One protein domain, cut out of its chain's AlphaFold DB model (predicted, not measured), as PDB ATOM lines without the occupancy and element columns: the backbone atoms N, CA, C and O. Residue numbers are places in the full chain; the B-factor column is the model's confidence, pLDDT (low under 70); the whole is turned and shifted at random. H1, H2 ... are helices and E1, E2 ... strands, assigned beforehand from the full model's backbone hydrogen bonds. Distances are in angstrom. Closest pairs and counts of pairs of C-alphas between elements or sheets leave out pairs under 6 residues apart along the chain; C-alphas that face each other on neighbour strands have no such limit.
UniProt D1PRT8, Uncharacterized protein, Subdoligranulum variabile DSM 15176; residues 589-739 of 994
ATOM      1  N   ALA A 589      26.356  33.817 -50.646       95.81
ATOM      2  CA  ALA A 589      25.080  33.145 -50.478       95.81
ATOM      3  C   ALA A 589      24.625  33.293 -49.026       95.81
ATOM      4  O   ALA A 589      25.443  33.400 -48.110       95.81
ATOM      5  N   SER A 590      23.314  33.291 -48.813       95.75
ATOM      6  CA  SER A 590      22.717  33.359 -47.483       95.75
ATOM      7  C   SER A 590      21.615  32.328 -47.345       95.75
ATOM      8  O   SER A 590      20.852  32.119 -48.289       95.75
ATOM      9  N   GLY A 591      21.482  31.746 -46.161       96.69
ATOM     10  CA  GLY A 591      20.416  30.808 -45.844       96.69
ATOM     11  C   GLY A 591      19.882  31.032 -44.440       96.69
ATOM     12  O   GLY A 591      20.569  31.576 -43.575       96.69
ATOM     13  N   SER A 592      18.642  30.620 -44.220       97.38
ATOM     14  CA  SER A 592      17.998  30.685 -42.916       97.38
ATOM     15  C   SER A 592      16.995  29.554 -42.740       97.38
ATOM     16  O   SER A 592      16.530  28.949 -43.710       97.38
ATOM     17  N   PHE A 593      16.676  29.247 -41.488       97.31
ATOM     18  CA  PHE A 593      15.578  28.353 -41.143       97.31
ATOM     19  C   PHE A 593      15.002  28.700 -39.775       97.31
ATOM     20  O   PHE A 593      15.677  29.291 -38.931       97.31
ATOM     21  N   ASP A 594      13.770  28.247 -39.565       96.75
ATOM     22  CA  ASP A 594      13.093  28.296 -38.279       96.75
ATOM     23  C   ASP A 594      12.906  26.876 -37.730       96.75
ATOM     24  O   ASP A 594      12.659  25.940 -38.494       96.75
ATOM     25  N   LEU A 595      13.022  26.723 -36.411       95.75
ATOM     26  CA  LEU A 595      12.640  25.520 -35.662       95.75
ATOM     27  C   LEU A 595      11.655  25.902 -34.569       95.75
ATOM     28  O   LEU A 595      11.872  26.901 -33.882       95.75
ATOM     29  N   THR A 596      10.625  25.092 -34.347       96.19
ATOM     30  CA  THR A 596       9.694  25.295 -33.232       96.19
ATOM     31  C   THR A 596       9.888  24.230 -32.163       96.19
ATOM     32  O   THR A 596       9.839  23.041 -32.444       96.19
ATOM     33  N   PHE A 597      10.068  24.629 -30.911       96.38
ATOM     34  CA  PHE A 597      10.105  23.728 -29.764       96.38
ATOM     35  C   PHE A 597       8.814  23.892 -28.976       96.38
ATOM     36  O   PHE A 597       8.569  24.973 -28.444       96.38
ATOM     37  N   THR A 598       8.002  22.839 -28.902       96.81
ATOM     38  CA  THR A 598       6.723  22.846 -28.178       96.81
ATOM     39  C   THR A 598       6.782  21.871 -27.015       96.81
ATOM     40  O   THR A 598       7.119  20.700 -27.189       96.81
ATOM     41  N   VAL A 599       6.430  22.352 -25.825       97.31
ATOM     42  CA  VAL A 599       6.273  21.526 -24.627       97.31
ATOM     43  C   VAL A 599       4.795  21.482 -24.290       97.31
ATOM     44  O   VAL A 599       4.224  22.501 -23.898       97.31
ATOM     45  N   ASN A 600       4.189  20.305 -24.440       97.56
ATOM     46  CA  ASN A 600       2.868  20.024 -23.892       97.56
ATOM     47  C   ASN A 600       3.043  19.302 -22.560       97.56
ATOM     48  O   ASN A 600       3.718  18.279 -22.482       97.56
ATOM     49  N   THR A 601       2.460  19.847 -21.510       97.94
ATOM     50  CA  THR A 601       2.479  19.270 -20.169       97.94
ATOM     51  C   THR A 601       1.413  18.204 -20.041       97.94
ATOM     52  O   THR A 601       0.317  18.353 -20.574       97.94
ATOM     53  N   ASP A 602       1.763  17.143 -19.328       97.19
ATOM     54  CA  ASP A 602       0.857  16.108 -18.869       97.19
ATOM     55  C   ASP A 602       1.059  15.916 -17.355       97.19
ATOM     56  O   ASP A 602       1.872  15.106 -16.897       97.19
ATOM     57  N   LYS A 603       0.367  16.731 -16.558       98.00
ATOM     58  CA  LYS A 603       0.491  16.718 -15.099       98.00
ATOM     59  C   LYS A 603      -0.433  15.673 -14.479       98.00
ATOM     60  O   LYS A 603      -1.640  15.690 -14.712       98.00
ATOM     61  N   GLN A 604       0.129  14.788 -13.659       96.88
ATOM     62  CA  GLN A 604      -0.572  13.641 -13.073       96.88
ATOM     63  C   GLN A 604      -0.210  13.426 -11.600       96.88
ATOM     64  O   GLN A 604       0.786  13.955 -11.107       96.88
ATOM     65  N   GLN A 605      -1.006  12.615 -10.917       95.75
ATOM     66  CA  GLN A 605      -0.736  12.053  -9.595       95.75
ATOM     67  C   GLN A 605       0.247  10.879  -9.675       95.75
ATOM     68  O   GLN A 605       0.435  10.261 -10.734       95.75
ATOM     69  N   LEU A 606       0.922  10.585  -8.568       94.81
ATOM     70  CA  LEU A 606       1.941   9.550  -8.503       94.81
ATOM     71  C   LEU A 606       1.318   8.155  -8.522       94.81
ATOM     72  O   LEU A 606       1.661   7.378  -9.426       94.81
ATOM     73  N   GLU A 607       0.406   7.878  -7.587       92.06
ATOM     74  CA  GLU A 607      -0.206   6.563  -7.351       92.06
ATOM     75  C   GLU A 607      -1.528   6.427  -8.106       92.06
ATOM     76  O   GLU A 607      -1.744   5.458  -8.838       92.06
ATOM     77  N   THR A 608      -2.410   7.422  -7.984       90.69
ATOM     78  CA  THR A 608      -3.724   7.408  -8.636       90.69
ATOM     79  C   THR A 608      -3.633   7.729 -10.127       90.69
ATOM     80  O   THR A 608      -4.569   7.437 -10.853       90.69
ATOM     81  N   ALA A 609      -2.557   8.343 -10.622       92.62
ATOM     82  CA  ALA A 609      -2.455   8.818 -12.008       92.62
ATOM     83  C   ALA A 609      -3.601   9.749 -12.487       92.62
ATOM     84  O   ALA A 609      -3.699  10.011 -13.689       92.62
ATOM     85  N   GLU A 610      -4.442  10.273 -11.583       93.81
ATOM     86  CA  GLU A 610      -5.420  11.316 -11.902       93.81
ATOM     87  C   GLU A 610      -4.689  12.577 -12.392       93.81
ATOM     88  O   GLU A 610      -3.581  12.882 -11.940       93.81
ATOM     89  N   LYS A 611      -5.272  13.300 -13.348       96.75
ATOM     90  CA  LYS A 611      -4.699  14.559 -13.844       96.75
ATOM     91  C   LYS A 611      -4.719  15.645 -12.764       96.75
ATOM     92  O   LYS A 611      -5.569  15.633 -11.881       96.75
ATOM     93  N   ILE A 612      -3.776  16.590 -12.817       97.75
ATOM     94  CA  ILE A 612      -3.674  17.665 -11.811       97.75
ATOM     95  C   ILE A 612      -3.697  19.045 -12.466       97.75
ATOM     96  O   ILE A 612      -2.745  19.445 -13.140       97.75
ATOM     97  N   ASP A 613      -4.732  19.823 -12.166       97.94
ATOM     98  CA  ASP A 613      -4.825  21.248 -12.487       97.94
ATOM     99  C   ASP A 613      -4.253  22.136 -11.372       97.94
ATOM    100  O   ASP A 613      -4.197  21.760 -10.202       97.94
ATOM    101  N   GLY A 614      -3.875  23.360 -11.732       97.19
ATOM    102  CA  GLY A 614      -3.401  24.394 -10.813       97.19
ATOM    103  C   GLY A 614      -1.897  24.377 -10.545       97.19
ATOM    104  O   GLY A 614      -1.416  25.284  -9.872       97.19
ATOM    105  N   ALA A 615      -1.147  23.405 -11.075       97.94
ATOM    106  CA  ALA A 615       0.304  23.343 -10.900       97.94
ATOM    107  C   ALA A 615       0.959  24.417 -11.760       97.94
ATOM    108  O   ALA A 615       0.673  24.503 -12.957       97.94
ATOM    109  N   THR A 616       1.834  25.236 -11.178       98.38
ATOM    110  CA  THR A 616       2.562  26.252 -11.948       98.38
ATOM    111  C   THR A 616       3.957  25.748 -12.272       98.38
ATOM    112  O   THR A 616       4.734  25.445 -11.373       98.38
ATOM    113  N   ILE A 617       4.284  25.688 -13.563       98.56
ATOM    114  CA  ILE A 617       5.532  25.119 -14.071       98.56
ATOM    115  C   ILE A 617       6.269  26.172 -14.889       98.56
ATOM    116  O   ILE A 617       5.725  26.735 -15.844       98.56
ATOM    117  N   THR A 618       7.522  26.425 -14.531       98.44
ATOM    118  CA  THR A 618       8.459  27.248 -15.289       98.44
ATOM    119  C   THR A 618       9.361  26.365 -16.139       98.44
ATOM    120  O   THR A 618       9.936  25.381 -15.686       98.44
ATOM    121  N   ILE A 619       9.498  26.743 -17.404       98.31
ATOM    122  CA  ILE A 619      10.179  25.963 -18.426       98.31
ATOM    123  C   ILE A 619      11.273  26.836 -19.021       98.31
ATOM    124  O   ILE A 619      10.981  27.870 -19.631       98.31
ATOM    125  N   THR A 620      12.530  26.447 -18.817       97.88
ATOM    126  CA  THR A 620      13.700  27.280 -19.120       97.88
ATOM    127  C   THR A 620      14.622  26.589 -20.127       97.88
ATOM    128  O   THR A 620      15.243  25.585 -19.779       97.88
ATOM    129  N   PRO A 621      14.768  27.112 -21.359       97.38
ATOM    130  CA  PRO A 621      15.740  26.590 -22.319       97.38
ATOM    131  C   PRO A 621      17.178  26.849 -21.845       97.38
ATOM    132  O   PRO A 621      17.482  27.914 -21.304       97.38
ATOM    133  N   SER A 622      18.093  25.908 -22.090       95.62
ATOM    134  CA  SER A 622      19.503  26.026 -21.684       95.62
ATOM    135  C   SER A 622      20.276  27.112 -22.443       95.62
ATOM    136  O   SER A 622      21.273  27.635 -21.943       95.62
ATOM    137  N   LYS A 623      19.817  27.460 -23.649       93.94
ATOM    138  CA  LYS A 623      20.364  28.514 -24.507       93.94
ATOM    139  C   LYS A 623      19.217  29.234 -25.221       93.94
ATOM    140  O   LYS A 623      18.247  28.603 -25.626       93.94
ATOM    141  N   THR A 624      19.355  30.541 -25.433       95.62
ATOM    142  CA  THR A 624      18.321  31.374 -26.084       95.62
ATOM    143  C   THR A 624      18.814  32.118 -27.322       95.62
ATOM    144  O   THR A 624      18.014  32.699 -28.048       95.62
ATOM    145  N   SER A 625      20.123  32.156 -27.553       96.25
ATOM    146  CA  SER A 625      20.742  32.778 -28.723       96.25
ATOM    147  C   SER A 625      22.198  32.342 -28.829       96.25
ATOM    148  O   SER A 625      22.797  31.943 -27.827       96.25
ATOM    149  N   GLY A 626      22.801  32.506 -30.001       95.75
ATOM    150  CA  GLY A 626      24.224  32.252 -30.182       95.75
ATOM    151  C   GLY A 626      24.685  32.428 -31.619       95.75
ATOM    152  O   GLY A 626      23.984  33.006 -32.451       95.75
ATOM    153  N   SER A 627      25.879  31.913 -31.898       96.25
ATOM    154  CA  SER A 627      26.435  31.825 -33.243       96.25
ATOM    155  C   SER A 627      26.938  30.411 -33.492       96.25
ATOM    156  O   SER A 627      27.536  29.815 -32.600       96.25
ATOM    157  N   ILE A 628      26.652  29.880 -34.681       96.62
ATOM    158  CA  ILE A 628      27.048  28.536 -35.110       96.62
ATOM    159  C   ILE A 628      27.565  28.650 -36.540       96.62
ATOM    160  O   ILE A 628      26.850  29.137 -37.420       96.62
ATOM    161  N   ASP A 629      28.818  28.245 -36.740       94.06
ATOM    162  CA  ASP A 629      29.535  28.302 -38.020       94.06
ATOM    163  C   ASP A 629      29.408  29.660 -38.754       94.06
ATOM    164  O   ASP A 629      29.116  29.756 -39.946       94.06
ATOM    165  N   GLY A 630      29.577  30.762 -38.018       91.06
ATOM    166  CA  GLY A 630      29.486  32.125 -38.562       91.06
ATOM    167  C   GLY A 630      28.063  32.628 -38.839       91.06
ATOM    168  O   GLY A 630      27.894  33.806 -39.143       91.06
ATOM    169  N   GLY A 631      27.040  31.783 -38.690       95.69
ATOM    170  CA  GLY A 631      25.641  32.206 -38.632       95.69
ATOM    171  C   GLY A 631      25.229  32.628 -37.227       95.69
ATOM    172  O   GLY A 631      25.913  32.321 -36.248       95.69
ATOM    173  N   SER A 632      24.107  33.327 -37.112       96.94
ATOM    174  CA  SER A 632      23.536  33.771 -35.840       96.94
ATOM    175  C   SER A 632      22.144  33.191 -35.649       96.94
ATOM    176  O   SER A 632      21.410  33.006 -36.616       96.94
ATOM    177  N   TRP A 633      21.780  32.889 -34.404       98.00
ATOM    178  CA  TRP A 633      20.425  32.460 -34.084       98.00
ATOM    179  C   TRP A 633      19.880  33.103 -32.823       98.00
ATOM    180  O   TRP A 633      20.619  33.449 -31.893       98.00
ATOM    181  N   GLN A 634      18.555  33.200 -32.777       97.31
ATOM    182  CA  GLN A 634      17.816  33.725 -31.644       97.31
ATOM    183  C   GLN A 634      16.502  32.971 -31.441       97.31
ATOM    184  O   GLN A 634      15.793  32.648 -32.390       97.31
ATOM    185  N   MET A 635      16.177  32.716 -30.177       97.25
ATOM    186  CA  MET A 635      14.928  32.112 -29.734       97.25
ATOM    187  C   MET A 635      13.901  33.185 -29.351       97.25
ATOM    188  O   MET A 635      14.233  34.163 -28.675       97.25
ATOM    189  N   SER A 636      12.647  32.979 -29.747       95.94
ATOM    190  CA  SER A 636      11.503  33.835 -29.434       95.94
ATOM    191  C   SER A 636      10.308  32.998 -28.952       95.94
ATOM    192  O   SER A 636       9.911  32.074 -29.660       95.94
ATOM    193  N   PRO A 637       9.694  33.308 -27.796       95.25
ATOM    194  CA  PRO A 637      10.109  34.311 -26.813       95.25
ATOM    195  C   PRO A 637      11.504  34.037 -26.235       95.25
ATOM    196  O   PRO A 637      11.954  32.899 -26.192       95.25
ATOM    197  N   ALA A 638      12.211  35.072 -25.783       87.44
ATOM    198  CA  ALA A 638      13.510  34.871 -25.148       87.44
ATOM    199  C   ALA A 638      13.332  34.422 -23.688       87.44
ATOM    200  O   ALA A 638      12.662  35.100 -22.910       87.44
ATOM    201  N   GLY A 639      13.989  33.325 -23.303       89.81
ATOM    202  CA  GLY A 639      14.069  32.875 -21.913       89.81
ATOM    203  C   GLY A 639      12.927  31.964 -21.464       89.81
ATOM    204  O   GLY A 639      12.271  31.304 -22.274       89.81
ATOM    205  N   ALA A 640      12.758  31.892 -20.144       96.50
ATOM    206  CA  ALA A 640      11.813  30.994 -19.500       96.50
ATOM    207  C   ALA A 640      10.357  31.398 -19.762       96.50
ATOM    208  O   ALA A 640      10.021  32.583 -19.789       96.50
ATOM    209  N   GLN A 641       9.486  30.403 -19.900       98.06
ATOM    210  CA  GLN A 641       8.037  30.590 -19.934       98.06
ATOM    211  C   GLN A 641       7.403  29.871 -18.750       98.06
ATOM    212  O   GLN A 641       7.986  28.947 -18.197       98.06
ATOM    213  N   THR A 642       6.233  30.325 -18.314       97.44
ATOM    214  CA  THR A 642       5.514  29.727 -17.185       97.44
ATOM    215  C   THR A 642       4.093  29.408 -17.600       97.44
ATOM    216  O   THR A 642       3.444  30.219 -18.262       97.44
ATOM    217  N   ILE A 643       3.630  28.231 -17.207       97.25
ATOM    218  CA  ILE A 643       2.274  27.738 -17.432       97.25
ATOM    219  C   ILE A 643       1.646  27.360 -16.103       97.25
ATOM    220  O   ILE A 643       2.351  26.997 -15.166       97.25
ATOM    221  N   THR A 644       0.321  27.400 -16.052       98.00
ATOM    222  CA  THR A 644      -0.458  26.767 -14.990       98.00
ATOM    223  C   THR A 644      -1.282  25.663 -15.631       98.00
ATOM    224  O   THR A 644      -1.920  25.908 -16.658       98.00
ATOM    225  N   THR A 645      -1.241  24.458 -15.069       98.25
ATOM    226  CA  THR A 645      -1.972  23.312 -15.616       98.25
ATOM    227  C   THR A 645      -3.473  23.514 -15.457       98.25
ATOM    228  O   THR A 645      -3.942  24.042 -14.447       98.25
ATOM    229  N   THR A 646      -4.235  23.161 -16.485       96.56
ATOM    230  CA  THR A 646      -5.694  23.317 -16.533       96.56
ATOM    231  C   THR A 646      -6.305  22.225 -17.411       96.56
ATOM    232  O   THR A 646      -5.585  21.515 -18.108       96.56
ATOM    233  N   GLY A 647      -7.633  22.147 -17.461       93.88
ATOM    234  CA  GLY A 647      -8.340  21.440 -18.530       93.88
ATOM    235  C   GLY A 647      -9.345  20.402 -18.057       93.88
ATOM    236  O   GLY A 647      -9.984  19.785 -18.912       93.88
ATOM    237  N   HIS A 648      -9.537  20.233 -16.744       94.69
ATOM    238  CA  HIS A 648     -10.590  19.353 -16.248       94.69
ATOM    239  C   HIS A 648     -11.963  19.728 -16.819       94.69
ATOM    240  O   HIS A 648     -12.343  20.904 -16.890       94.69
ATOM    241  N   THR A 649     -12.743  18.710 -17.178       94.38
ATOM    242  CA  THR A 649     -14.169  18.858 -17.491       94.38
ATOM    243  C   THR A 649     -15.008  18.151 -16.436       94.38
ATOM    244  O   THR A 649     -14.702  17.032 -16.034       94.38
ATOM    245  N   ASN A 650     -16.083  18.807 -15.980       91.94
ATOM    246  CA  ASN A 650     -16.997  18.273 -14.962       91.94
ATOM    247  C   ASN A 650     -17.907  17.185 -15.555       91.94
ATOM    248  O   ASN A 650     -19.101  17.400 -15.772       91.94
ATOM    249  N   ASP A 651     -17.324  16.032 -15.853       91.25
ATOM    250  CA  ASP A 651     -17.993  14.838 -16.356       91.25
ATOM    251  C   ASP A 651     -17.333  13.562 -15.805       91.25
ATOM    252  O   ASP A 651     -16.366  13.610 -15.045       91.25
ATOM    253  N   ASP A 652     -17.856  12.395 -16.179       87.44
ATOM    254  CA  ASP A 652     -17.379  11.104 -15.667       87.44
ATOM    255  C   ASP A 652     -15.916  10.779 -16.036       87.44
ATOM    256  O   ASP A 652     -15.347   9.827 -15.493       87.44
ATOM    257  N   ASN A 653     -15.299  11.545 -16.944       90.50
ATOM    258  CA  ASN A 653     -13.905  11.406 -17.350       90.50
ATOM    259  C   ASN A 653     -12.950  12.350 -16.598       90.50
ATOM    260  O   ASN A 653     -11.768  12.352 -16.935       90.50
ATOM    261  N   TYR A 654     -13.427  13.098 -15.594       91.75
ATOM    262  CA  TYR A 654     -12.641  14.050 -14.793       91.75
ATOM    263  C   TYR A 654     -11.243  13.518 -14.439       91.75
ATOM    264  O   TYR A 654     -10.240  14.125 -14.771       91.75
ATOM    265  N   GLN A 655     -11.150  12.301 -13.899       88.69
ATOM    266  CA  GLN A 655      -9.875  11.703 -13.488       88.69
ATOM    267  C   GLN A 655      -8.833  11.540 -14.616       88.69
ATOM    268  O   GLN A 655      -7.650  11.373 -14.343       88.69
ATOM    269  N   ASN A 656      -9.251  11.556 -15.885       92.31
ATOM    270  CA  ASN A 656      -8.385  11.325 -17.042       92.31
ATOM    271  C   ASN A 656      -8.190  12.574 -17.924       92.31
ATOM    272  O   ASN A 656      -7.531  12.458 -18.962       92.31
ATOM    273  N   ASN A 657      -8.783  13.725 -17.592       93.62
ATOM    274  CA  ASN A 657      -8.675  14.971 -18.366       93.62
ATOM    275  C   ASN A 657      -8.128  16.120 -17.512       93.62
ATOM    276  O   ASN A 657      -8.151  16.038 -16.298       93.62
ATOM    277  N   GLY A 658      -7.602  17.168 -18.143       95.06
ATOM    278  CA  GLY A 658      -6.865  18.212 -17.435       95.06
ATOM    279  C   GLY A 658      -5.393  17.863 -17.244       95.06
ATOM    280  O   GLY A 658      -4.860  16.943 -17.869       95.06
ATOM    281  N   GLY A 659      -4.718  18.634 -16.400       96.62
ATOM    282  CA  GLY A 659      -3.266  18.584 -16.275       96.62
ATOM    283  C   GLY A 659      -2.534  19.123 -17.501       96.62
ATOM    284  O   GLY A 659      -1.342  18.861 -17.656       96.62
ATOM    285  N   ASP A 660      -3.225  19.874 -18.360       97.00
ATOM    286  CA  ASP A 660      -2.715  20.339 -19.643       97.00
ATOM    287  C   ASP A 660      -2.107  21.742 -19.527       97.00
ATOM    288  O   ASP A 660      -2.609  22.631 -18.833       97.00
ATOM    289  N   GLY A 661      -1.039  21.976 -20.282       96.62
ATOM    290  CA  GLY A 661      -0.450  23.300 -20.467       96.62
ATOM    291  C   GLY A 661       0.557  23.290 -21.608       96.62
ATOM    292  O   GLY A 661       1.318  22.336 -21.750       96.62
ATOM    293  N   THR A 662       0.577  24.339 -22.428       96.94
ATOM    294  CA  THR A 662       1.412  24.380 -23.637       96.94
ATOM    295  C   THR A 662       2.192  25.680 -23.725       96.94
ATOM    296  O   THR A 662       1.623  26.766 -23.597       96.94
ATOM    297  N   VAL A 663       3.485  25.567 -24.020       97.12
ATOM    298  CA  VAL A 663       4.351  26.682 -24.428       97.12
ATOM    299  C   VAL A 663       5.157  26.301 -25.653       97.12
ATOM    300  O   VAL A 663       5.455  25.128 -25.886       97.12
ATOM    301  N   SER A 664       5.530  27.317 -26.423       96.44
ATOM    302  CA  SER A 664       6.327  27.150 -27.627       96.44
ATOM    303  C   SER A 664       7.393  28.228 -27.750       96.44
ATOM    304  O   SER A 664       7.150  29.391 -27.414       96.44
ATOM    305  N   TRP A 665       8.534  27.850 -28.315       96.81
ATOM    306  CA  TRP A 665       9.599  28.749 -28.742       96.81
ATOM    307  C   TRP A 665       9.891  28.532 -30.218       96.81
ATOM    308  O   TRP A 665       9.908  27.398 -30.683       96.81
ATOM    309  N   THR A 666      10.197  29.602 -30.937       97.00
ATOM    310  CA  THR A 666      10.719  29.544 -32.300       97.00
ATOM    311  C   THR A 666      12.165  30.009 -32.291       97.00
ATOM    312  O   THR A 666      12.465  31.093 -31.793       97.00
ATOM    313  N   VAL A 667      13.066  29.195 -32.827       97.69
ATOM    314  CA  VAL A 667      14.463  29.559 -33.066       97.69
ATOM    315  C   VAL A 667      14.616  29.936 -34.527       97.69
ATOM    316  O   VAL A 667      14.379  29.098 -35.388       97.69
ATOM    317  N   HIS A 668      15.046  31.169 -34.779       97.62
ATOM    318  CA  HIS A 668      15.450  31.638 -36.098       97.62
ATOM    319  C   HIS A 668      16.971  31.570 -36.210       97.62
ATOM    320  O   HIS A 668      17.652  32.131 -35.350       97.62
ATOM    321  N   TYR A 669      17.500  30.911 -37.242       98.25
ATOM    322  CA  TYR A 669      18.921  30.928 -37.605       98.25
ATOM    323  C   TYR A 669      19.095  31.553 -38.987       98.25
ATOM    324  O   TYR A 669      18.366  31.204 -39.915       98.25
ATOM    325  N   GLU A 670      20.101  32.408 -39.137       97.88
ATOM    326  CA  GLU A 670      20.526  32.974 -40.417       97.88
ATOM    327  C   GLU A 670      22.052  32.942 -40.561       97.88
ATOM    328  O   GLU A 670      22.796  33.148 -39.600       97.88
ATOM    329  N   VAL A 671      22.533  32.699 -41.778       98.19
ATOM    330  CA  VAL A 671      23.959  32.681 -42.111       98.19
ATOM    331  C   VAL A 671      24.195  33.286 -43.485       98.19
ATOM    332  O   VAL A 671      23.372  33.153 -44.390       98.19
ATOM    333  N   SER A 672      25.345  33.936 -43.641       97.19
ATOM    334  CA  SER A 672      25.854  34.415 -44.922       97.19
ATOM    335  C   SER A 672      27.299  33.959 -45.074       97.19
ATOM    336  O   SER A 672      28.107  34.154 -44.163       97.19
ATOM    337  N   LYS A 673      27.622  33.332 -46.205       95.50
ATOM    338  CA  LYS A 673      28.973  32.869 -46.546       95.50
ATOM    339  C   LYS A 673      29.395  33.490 -47.869       95.50
ATOM    340  O   LYS A 673      28.572  33.723 -48.753       95.50
ATOM    341  N   THR A 674      30.691  33.722 -48.010       93.69
ATOM    342  CA  THR A 674      31.310  34.248 -49.227       93.69
ATOM    343  C   THR A 674      32.362  33.251 -49.692       93.69
ATOM    344  O   THR A 674      33.128  32.779 -48.854       93.69
ATOM    345  N   SER A 675      32.388  32.922 -50.989       90.31
ATOM    346  CA  SER A 675      33.399  32.043 -51.590       90.31
ATOM    347  C   SER A 675      34.806  32.497 -51.204       90.31
ATOM    348  O   SER A 675      35.095  33.695 -51.138       90.31
ATOM    349  N   THR A 676      35.681  31.537 -50.930       80.06
ATOM    350  CA  THR A 676      37.018  31.802 -50.375       80.06
ATOM    351  C   THR A 676      38.015  32.266 -51.428       80.06
ATOM    352  O   THR A 676      39.046  32.853 -51.099       80.06
ATOM    353  N   THR A 677      37.686  32.051 -52.701       79.12
ATOM    354  CA  THR A 677      38.550  32.360 -53.835       79.12
ATOM    355  C   THR A 677      37.915  33.373 -54.786       79.12
ATOM    356  O   THR A 677      36.702  33.615 -54.803       79.12
ATOM    357  N   THR A 678      38.778  33.989 -55.587       80.81
ATOM    358  CA  THR A 678      38.419  34.725 -56.799       80.81
ATOM    359  C   THR A 678      39.054  34.008 -57.973       80.81
ATOM    360  O   THR A 678      40.232  33.657 -57.899       80.81
ATOM    361  N   LEU A 679      38.307  33.825 -59.056       84.69
ATOM    362  CA  LEU A 679      38.815  33.164 -60.254       84.69
ATOM    363  C   LEU A 679      39.110  34.213 -61.320       84.69
ATOM    364  O   LEU A 679      38.349  35.163 -61.501       84.69
ATOM    365  N   SER A 680      40.211  34.053 -62.039       86.56
ATOM    366  CA  SER A 680      40.570  34.920 -63.157       86.56
ATOM    367  C   SER A 680      41.258  34.118 -64.240       86.56
ATOM    368  O   SER A 680      41.941  33.141 -63.945       86.56
ATOM    369  N   GLY A 681      41.121  34.575 -65.475       82.00
ATOM    370  CA  GLY A 681      41.735  33.949 -66.633       82.00
ATOM    371  C   GLY A 681      41.786  34.907 -67.812       82.00
ATOM    372  O   GLY A 681      41.424  36.082 -67.703       82.00
ATOM    373  N   GLN A 682      42.244  34.399 -68.946       77.12
ATOM    374  CA  GLN A 682      42.312  35.139 -70.194       77.12
ATOM    375  C   GLN A 682      41.832  34.235 -71.319       77.12
ATOM    376  O   GLN A 682      42.344  33.134 -71.485       77.12
ATOM    377  N   GLU A 683      40.874  34.720 -72.102       76.62
ATOM    378  CA  GLU A 683      40.373  34.008 -73.272       76.62
ATOM    379  C   GLU A 683      41.031  34.575 -74.530       76.62
ATOM    380  O   GLU A 683      41.013  35.786 -74.770       76.62
ATOM    381  N   GLY A 684      41.611  33.702 -75.348       58.19
ATOM    382  CA  GLY A 684      42.255  34.046 -76.612       58.19
ATOM    383  C   GLY A 684      43.314  33.021 -77.015       58.19
ATOM    384  O   GLY A 684      43.625  32.125 -76.234       58.19
ATOM    385  N   PRO A 685      43.900  33.152 -78.214       43.00
ATOM    386  CA  PRO A 685      43.667  34.214 -79.196       43.00
ATOM    387  C   PRO A 685      42.408  33.995 -80.055       43.00
ATOM    388  O   PRO A 685      42.162  32.893 -80.538       43.00
ATOM    389  N   TYR A 686      41.657  35.070 -80.318       56.94
ATOM    390  CA  TYR A 686      40.517  35.078 -81.242       56.94
ATOM    391  C   TYR A 686      40.755  35.974 -82.455       56.94
ATOM    392  O   TYR A 686      41.561  36.907 -82.433       56.94
ATOM    393  N   SER A 687      39.995  35.700 -83.518       55.31
ATOM    394  CA  SER A 687      40.053  36.425 -84.791       55.31
ATOM    395  C   SER A 687      39.453  37.839 -84.729       55.31
ATOM    396  O   SER A 687      39.612  38.629 -85.660       55.31
ATOM    397  N   SER A 688      38.758  38.171 -83.635       69.62
ATOM    398  CA  SER A 688      38.186  39.492 -83.376       69.62
ATOM    399  C   SER A 688      38.040  39.762 -81.874       69.62
ATOM    400  O   SER A 688      37.809  38.837 -81.095       69.62
ATOM    401  N   GLN A 689      38.092  41.036 -81.467       65.62
ATOM    402  CA  GLN A 689      37.858  41.428 -80.068       65.62
ATOM    403  C   GLN A 689      36.470  41.011 -79.576       65.62
ATOM    404  O   GLN A 689      36.327  40.602 -78.433       65.62
ATOM    405  N   ALA A 690      35.455  41.053 -80.444       76.25
ATOM    406  CA  ALA A 690      34.095  40.669 -80.078       76.25
ATOM    407  C   ALA A 690      33.983  39.187 -79.682       76.25
ATOM    408  O   ALA A 690      33.192  38.840 -78.811       76.25
ATOM    409  N   GLU A 691      34.769  38.322 -80.321       74.56
ATOM    410  CA  GLU A 691      34.820  36.892 -80.018       74.56
ATOM    411  C   GLU A 691      35.610  36.632 -78.722       74.56
ATOM    412  O   GLU A 691      35.148  35.868 -77.877       74.56
ATOM    413  N   ALA A 692      36.710  37.365 -78.505       66.88
ATOM    414  CA  ALA A 692      37.458  37.345 -77.247       66.88
ATOM    415  C   ALA A 692      36.619  37.803 -76.050       66.88
ATOM    416  O   ALA A 692      36.565  37.115 -75.033       66.88
ATOM    417  N   ASP A 693      35.912  38.924 -76.187       78.94
ATOM    418  CA  ASP A 693      35.047  39.464 -75.140       78.94
ATOM    419  C   ASP A 693      33.881  38.513 -74.832       78.94
ATOM    420  O   ASP A 693      33.524  38.326 -73.669       78.94
ATOM    421  N   ALA A 694      33.293  37.879 -75.857       82.38
ATOM    422  CA  ALA A 694      32.204  36.920 -75.676       82.38
ATOM    423  C   ALA A 694      32.662  35.657 -74.934       82.38
ATOM    424  O   ALA A 694      31.951  35.179 -74.048       82.38
ATOM    425  N   ALA A 695      33.847  35.139 -75.261       74.62
ATOM    426  CA  ALA A 695      34.428  34.002 -74.561       74.62
ATOM    427  C   ALA A 695      34.807  34.356 -73.118       74.62
ATOM    428  O   ALA A 695      34.453  33.617 -72.201       74.62
ATOM    429  N   ALA A 696      35.447  35.508 -72.895       78.88
ATOM    430  CA  ALA A 696      35.819  35.972 -71.558       78.88
ATOM    431  C   ALA A 696      34.596  36.187 -70.665       78.88
ATOM    432  O   ALA A 696      34.610  35.818 -69.491       78.88
ATOM    433  N   GLU A 697      33.502  36.714 -71.216       89.31
ATOM    434  CA  GLU A 697      32.246  36.847 -70.481       89.31
ATOM    435  C   GLU A 697      31.594  35.477 -70.210       89.31
ATOM    436  O   GLU A 697      31.025  35.273 -69.137       89.31
ATOM    437  N   ALA A 698      31.705  34.503 -71.119       88.00
ATOM    438  CA  ALA A 698      31.228  33.139 -70.881       88.00
ATOM    439  C   ALA A 698      32.031  32.430 -69.773       88.00
ATOM    440  O   ALA A 698      31.431  31.886 -68.843       88.00
ATOM    441  N   ALA A 699      33.364  32.498 -69.821       84.12
ATOM    442  CA  ALA A 699      34.261  31.926 -68.817       84.12
ATOM    443  C   ALA A 699      34.057  32.573 -67.440       84.12
ATOM    444  O   ALA A 699      33.895  31.881 -66.434       84.12
ATOM    445  N   LYS A 700      33.926  33.902 -67.398       91.94
ATOM    446  CA  LYS A 700      33.558  34.640 -66.186       91.94
ATOM    447  C   LYS A 700      32.224  34.182 -65.602       91.94
ATOM    448  O   LYS A 700      32.127  34.014 -64.391       91.94
ATOM    449  N   ASN A 701      31.194  33.985 -66.427       92.50
ATOM    450  CA  ASN A 701      29.878  33.545 -65.952       92.50
ATOM    451  C   ASN A 701      29.894  32.092 -65.448       92.50
ATOM    452  O   ASN A 701      29.231  31.785 -64.452       92.50
ATOM    453  N   ALA A 702      30.684  31.215 -66.073       90.81
ATOM    454  CA  ALA A 702      30.925  29.862 -65.575       90.81
ATOM    455  C   ALA A 702      31.637  29.891 -64.211       90.81
ATOM    456  O   ALA A 702      31.172  29.259 -63.262       90.81
ATOM    457  N   ALA A 703      32.682  30.710 -64.075       91.25
ATOM    458  CA  ALA A 703      33.403  30.907 -62.822       91.25
ATOM    459  C   ALA A 703      32.525  31.526 -61.717       91.25
ATOM    460  O   ALA A 703      32.565  31.082 -60.573       91.25
ATOM    461  N   ILE A 704      31.669  32.501 -62.042       91.81
ATOM    462  CA  ILE A 704      30.674  33.046 -61.101       91.81
ATOM    463  C   ILE A 704      29.721  31.945 -60.629       91.81
ATOM    464  O   ILE A 704      29.446  31.859 -59.436       91.81
ATOM    465  N   SER A 705      29.245  31.088 -61.535       91.44
ATOM    466  CA  SER A 705      28.346  29.979 -61.183       91.44
ATOM    467  C   SER A 705      29.035  28.967 -60.259       91.44
ATOM    468  O   SER A 705      28.435  28.504 -59.291       91.44
ATOM    469  N   GLN A 706      30.313  28.668 -60.504       92.06
ATOM    470  CA  GLN A 706      31.125  27.825 -59.623       92.06
ATOM    471  C   GLN A 706      31.260  28.435 -58.221       92.06
ATOM    472  O   GLN A 706      30.979  27.758 -57.234       92.06
ATOM    473  N   LEU A 707      31.624  29.715 -58.122       94.81
ATOM    474  CA  LEU A 707      31.775  30.409 -56.838       94.81
ATOM    475  C   LEU A 707      30.436  30.557 -56.091       94.81
ATOM    476  O   LEU A 707      30.409  30.519 -54.862       94.81
ATOM    477  N   GLN A 708      29.312  30.691 -56.806       93.12
ATOM    478  CA  GLN A 708      27.970  30.655 -56.211       93.12
ATOM    479  C   GLN A 708      27.662  29.287 -55.596       93.12
ATOM    480  O   GLN A 708      27.158  29.233 -54.477       93.12
ATOM    481  N   ASN A 709      28.002  28.199 -56.290       91.81
ATOM    482  CA  ASN A 709      27.825  26.844 -55.769       91.81
ATOM    483  C   ASN A 709      28.734  26.573 -54.561       91.81
ATOM    484  O   ASN A 709      28.278  25.969 -53.596       91.81
ATOM    485  N   GLU A 710      29.981  27.061 -54.569       92.38
ATOM    486  CA  GLU A 710      30.882  26.996 -53.405       92.38
ATOM    487  C   GLU A 710      30.275  27.730 -52.199       92.38
ATOM    488  O   GLU A 710      30.152  27.159 -51.113       92.38
ATOM    489  N   ALA A 711      29.832  28.980 -52.390       93.81
ATOM    490  CA  ALA A 711      29.199  29.764 -51.332       93.81
ATOM    491  C   ALA A 711      27.922  29.095 -50.798       93.81
ATOM    492  O   ALA A 711      27.707  29.077 -49.585       93.81
ATOM    493  N   GLN A 712      27.105  28.505 -51.677       95.25
ATOM    494  CA  GLN A 712      25.909  27.761 -51.283       95.25
ATOM    495  C   GLN A 712      26.260  26.486 -50.508       95.25
ATOM    496  O   GLN A 712      25.662  26.239 -49.467       95.25
ATOM    497  N   GLY A 713      27.272  25.727 -50.940       94.38
ATOM    498  CA  GLY A 713      27.744  24.542 -50.221       94.38
ATOM    499  C   GLY A 713      28.207  24.866 -48.797       94.38
ATOM    500  O   GLY A 713      27.889  24.138 -47.859       94.38
ATOM    501  N   MET A 714      28.874  26.009 -48.604       94.12
ATOM    502  CA  MET A 714      29.236  26.492 -47.266       94.12
ATOM    503  C   MET A 714      28.019  26.896 -46.420       94.12
ATOM    504  O   MET A 714      28.024  26.677 -45.209       94.12
ATOM    505  N   VAL A 715      26.981  27.491 -47.020       97.75
ATOM    506  CA  VAL A 715      25.715  27.793 -46.323       97.75
ATOM    507  C   VAL A 715      25.002  26.504 -45.916       97.75
ATOM    508  O   VAL A 715      24.532  26.404 -44.783       97.75
ATOM    509  N   ASP A 716      24.945  25.510 -46.800       96.00
ATOM    510  CA  ASP A 716      24.272  24.236 -46.544       96.00
ATOM    511  C   ASP A 716      24.969  23.456 -45.419       96.00
ATOM    512  O   ASP A 716      24.304  22.942 -44.514       96.00
ATOM    513  N   ALA A 717      26.307  23.448 -45.408       93.94
ATOM    514  CA  ALA A 717      27.104  22.892 -44.313       93.94
ATOM    515  C   ALA A 717      26.846  23.621 -42.983       93.94
ATOM    516  O   ALA A 717      26.616  22.972 -41.958       93.94
ATOM    517  N   ALA A 718      26.797  24.959 -43.001       96.12
ATOM    518  CA  ALA A 718      26.498  25.767 -41.819       96.12
ATOM    519  C   ALA A 718      25.086  25.497 -41.274       96.12
ATOM    520  O   ALA A 718      24.900  25.348 -40.065       96.12
ATOM    521  N   ILE A 719      24.086  25.363 -42.154       96.12
ATOM    522  CA  ILE A 719      22.712  25.000 -41.780       96.12
ATOM    523  C   ILE A 719      22.663  23.596 -41.171       96.12
ATOM    524  O   ILE A 719      21.979  23.399 -40.165       96.12
ATOM    525  N   ALA A 720      23.373  22.621 -41.742       94.06
ATOM    526  CA  ALA A 720      23.431  21.266 -41.200       94.06
ATOM    527  C   ALA A 720      24.063  21.245 -39.797       94.06
ATOM    528  O   ALA A 720      23.489  20.658 -38.874       94.06
ATOM    529  N   ALA A 721      25.180  21.953 -39.608       94.62
ATOM    530  CA  ALA A 721      25.830  22.115 -38.308       94.62
ATOM    531  C   ALA A 721      24.911  22.817 -37.292       94.62
ATOM    532  O   ALA A 721      24.753  22.345 -36.165       94.62
ATOM    533  N   ALA A 722      24.234  23.894 -37.707       96.56
ATOM    534  CA  ALA A 722      23.279  24.612 -36.870       96.56
ATOM    535  C   ALA A 722      22.104  23.727 -36.443       96.56
ATOM    536  O   ALA A 722      21.728  23.738 -35.274       96.56
ATOM    537  N   ARG A 723      21.545  22.909 -37.341       94.75
ATOM    538  CA  ARG A 723      20.481  21.952 -36.989       94.75
ATOM    539  C   ARG A 723      20.955  20.913 -35.975       94.75
ATOM    540  O   ARG A 723      20.220  20.627 -35.034       94.75
ATOM    541  N   ALA A 724      22.165  20.379 -36.143       92.06
ATOM    542  CA  ALA A 724      22.732  19.399 -35.223       92.06
ATOM    543  C   ALA A 724      22.964  19.988 -33.821       92.06
ATOM    544  O   ALA A 724      22.571  19.378 -32.827       92.06
ATOM    545  N   GLU A 725      23.539  21.191 -33.723       94.62
ATOM    546  CA  GLU A 725      23.773  21.824 -32.421       94.62
ATOM    547  C   GLU A 725      22.465  22.301 -31.772       94.62
ATOM    548  O   GLU A 725      22.266  22.087 -30.575       94.62
ATOM    549  N   LEU A 726      21.533  22.896 -32.523       95.19
ATOM    550  CA  LEU A 726      20.257  23.369 -31.964       95.19
ATOM    551  C   LEU A 726      19.351  22.223 -31.494       95.19
ATOM    552  O   LEU A 726      18.566  22.417 -30.568       95.19
ATOM    553  N   ALA A 727      19.496  21.018 -32.052       90.44
ATOM    554  CA  ALA A 727      18.823  19.821 -31.546       90.44
ATOM    555  C   ALA A 727      19.294  19.406 -30.135       90.44
ATOM    556  O   ALA A 727      18.608  18.636 -29.467       90.44
ATOM    557  N   SER A 728      20.438  19.920 -29.664       90.00
ATOM    558  CA  SER A 728      20.971  19.650 -28.319       90.00
ATOM    559  C   SER A 728      20.430  20.582 -27.225       90.00
ATOM    560  O   SER A 728      20.819  20.446 -26.062       90.00
ATOM    561  N   ILE A 729      19.549  21.536 -27.558       94.25
ATOM    562  CA  ILE A 729      18.924  22.400 -26.550       94.25
ATOM    563  C   ILE A 729      18.075  21.538 -25.607       94.25
ATOM    564  O   ILE A 729      17.174  20.809 -26.024       94.25
ATOM    565  N   VAL A 730      18.364  21.653 -24.314       95.88
ATOM    566  CA  VAL A 730      17.612  21.011 -23.230       95.88
ATOM    567  C   VAL A 730      16.819  22.060 -22.468       95.88
ATOM    568  O   VAL A 730      17.196  23.235 -22.440       95.88
ATOM    569  N   PHE A 731      15.732  21.637 -21.838       97.44
ATOM    570  CA  PHE A 731      14.824  22.510 -21.110       97.44
ATOM    571  C   PHE A 731      14.749  22.046 -19.659       97.44
ATOM    572  O   PHE A 731      14.501  20.872 -19.397       97.44
ATOM    573  N   GLN A 732      14.968  22.963 -18.722       98.06
ATOM    574  CA  GLN A 732      14.583  22.745 -17.330       98.06
ATOM    575  C   GLN A 732      13.066  22.879 -17.235       98.06
ATOM    576  O   GLN A 732      12.503  23.817 -17.797       98.06
ATOM    577  N   TYR A 733      12.420  21.919 -16.594       97.94
ATOM    578  CA  TYR A 733      10.977  21.760 -16.496       97.94
ATOM    579  C   TYR A 733      10.644  21.647 -15.007       97.94
ATOM    580  O   TYR A 733      10.677  20.559 -14.433       97.94
ATOM    581  N   ASP A 734      10.436  22.810 -14.387       98.19
ATOM    582  CA  ASP A 734      10.419  22.997 -12.936       98.19
ATOM    583  C   ASP A 734       9.043  23.451 -12.455       98.19
ATOM    584  O   ASP A 734       8.558  24.520 -12.827       98.19
ATOM    585  N   GLU A 735       8.420  22.666 -11.591       98.38
ATOM    586  CA  GLU A 735       7.252  23.074 -10.823       98.38
ATOM    587  C   GLU A 735       7.677  24.091  -9.757       98.38
ATOM    588  O   GLU A 735       8.602  23.860  -8.981       98.38
ATOM    589  N   ILE A 736       7.023  25.250  -9.749       97.31
ATOM    590  CA  ILE A 736       7.316  26.355  -8.824       97.31
ATOM    591  C   ILE A 736       6.173  26.632  -7.845       97.31
ATOM    592  O   ILE A 736       6.362  27.380  -6.888       97.31
ATOM    593  N   ASP A 737       4.993  26.060  -8.095       97.75
ATOM    594  CA  ASP A 737       3.845  26.107  -7.193       97.75
ATOM    595  C   ASP A 737       3.112  24.765  -7.250       97.75
ATOM    596  O   ASP A 737       2.541  24.405  -8.286       97.75
ATOM    597  N   VAL A 738       3.172  24.032  -6.138       97.50
ATOM    598  CA  VAL A 738       2.529  22.728  -5.963       97.50
ATOM    599  C   VAL A 738       1.070  22.945  -5.545       97.50
ATOM    600  O   VAL A 738       0.826  23.653  -4.562       97.50
ATOM    601  N   PRO A 739       0.083  22.345  -6.237       97.06
ATOM    602  CA  PRO A 739      -1.323  22.516  -5.880       97.06
ATOM    603  C   PRO A 739      -1.662  21.961  -4.493       97.06
ATOM    604  O   PRO A 739      -1.000  21.069  -3.968       97.06
TER     605      PRO A 739
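AT A GLANCE: This is residues 589 to 739 of the 994 residues of an uncharacterized protein of Subdoligranulum variabile DSM 15176 (UniProt D1PRT8). A long thin rod: toward one end two antiparallel sheets lie partly face to face as a sandwich with their strands roughly along the rod, and toward the other the long helix H1 reaches out with strand E7 beside it. H1 packs with its residues 707 to 726 on the larger sheet, E1 E6 E4 E3, while residues 645 to 659 loop out at the end far from E7. The smaller sheet has the order E5 E2 E8. The printed part has 151 residues with one named helix and eight named strands, E1 to E7, then H1, then E8; its class is mixed, helices and strands. It is extended, with a radius of gyration of the C-alphas of 27.4 A and spans of 93 by 28 by 22 A.

HOW THE PARTS SIT: In the larger sheet, twisted, edge strand E1, residues 589 to 605, is antiparallel to E6, residues 660 to 674; N 589 and O 673 are within hydrogen-bond range at 2.9 A. E6 is also antiparallel to E4, residues 631 to 636, with N 634 and O 668 at 2.9 A. E4 forms a hairpin with edge strand E3, residues 625 to 628, with N 628 and O 631 at 3.0 A. In the other sheet E2, residues 616 to 621, is antiparallel to E5, residues 641 to 644, with N 617 and O 643 at 2.8 A, and to E8, residues 730 to 737, with N 618 and O 734 at 2.8 A. The facing parts of this sandwich are 9.0 A centre to centre. H1, residues 689 to 726, is on one face of the larger sheet at a height of 4.6 A, giving two layers, a helix on one face of a sheet. On the local plane it stands at 29 degrees to E6, only just along the strands; the closest C-alphas, Thr 674 and Ala 711, are 5.4 A apart. E7, residues 679 to 686, pairs with no named strand; its closest C-alpha pair with H1 is Glu 683 and Ala 696, 5.2 A. Every O i to N i+4 pair of H1 is within hydrogen-bond range.

IN THESE COORDINATES: E1 begins at C-alpha 589 (25.080, 33.145, -50.478) and is 52.8 A long. E2 measures 16.8 A, E3 9.9 A, E4 16.9 A, E5 10.5 A, E6 47.2 A and E7 21.1 A. H1 runs 54.3 A from C-alpha 689 (37.858, 41.428, -80.068). E8, 21.7 A, ends at C-alpha 737 (3.845, 26.107, -7.193).

THE WHOLE: The C-alphas farthest apart, Asp 652 and Ser 687, are 93.4 A apart. The printed part has no cut. E5 to E6 is a long link of 15 residues. Mean pLDDT of the printed part is 92.0; residues 684 to 689 and 692 are under 70.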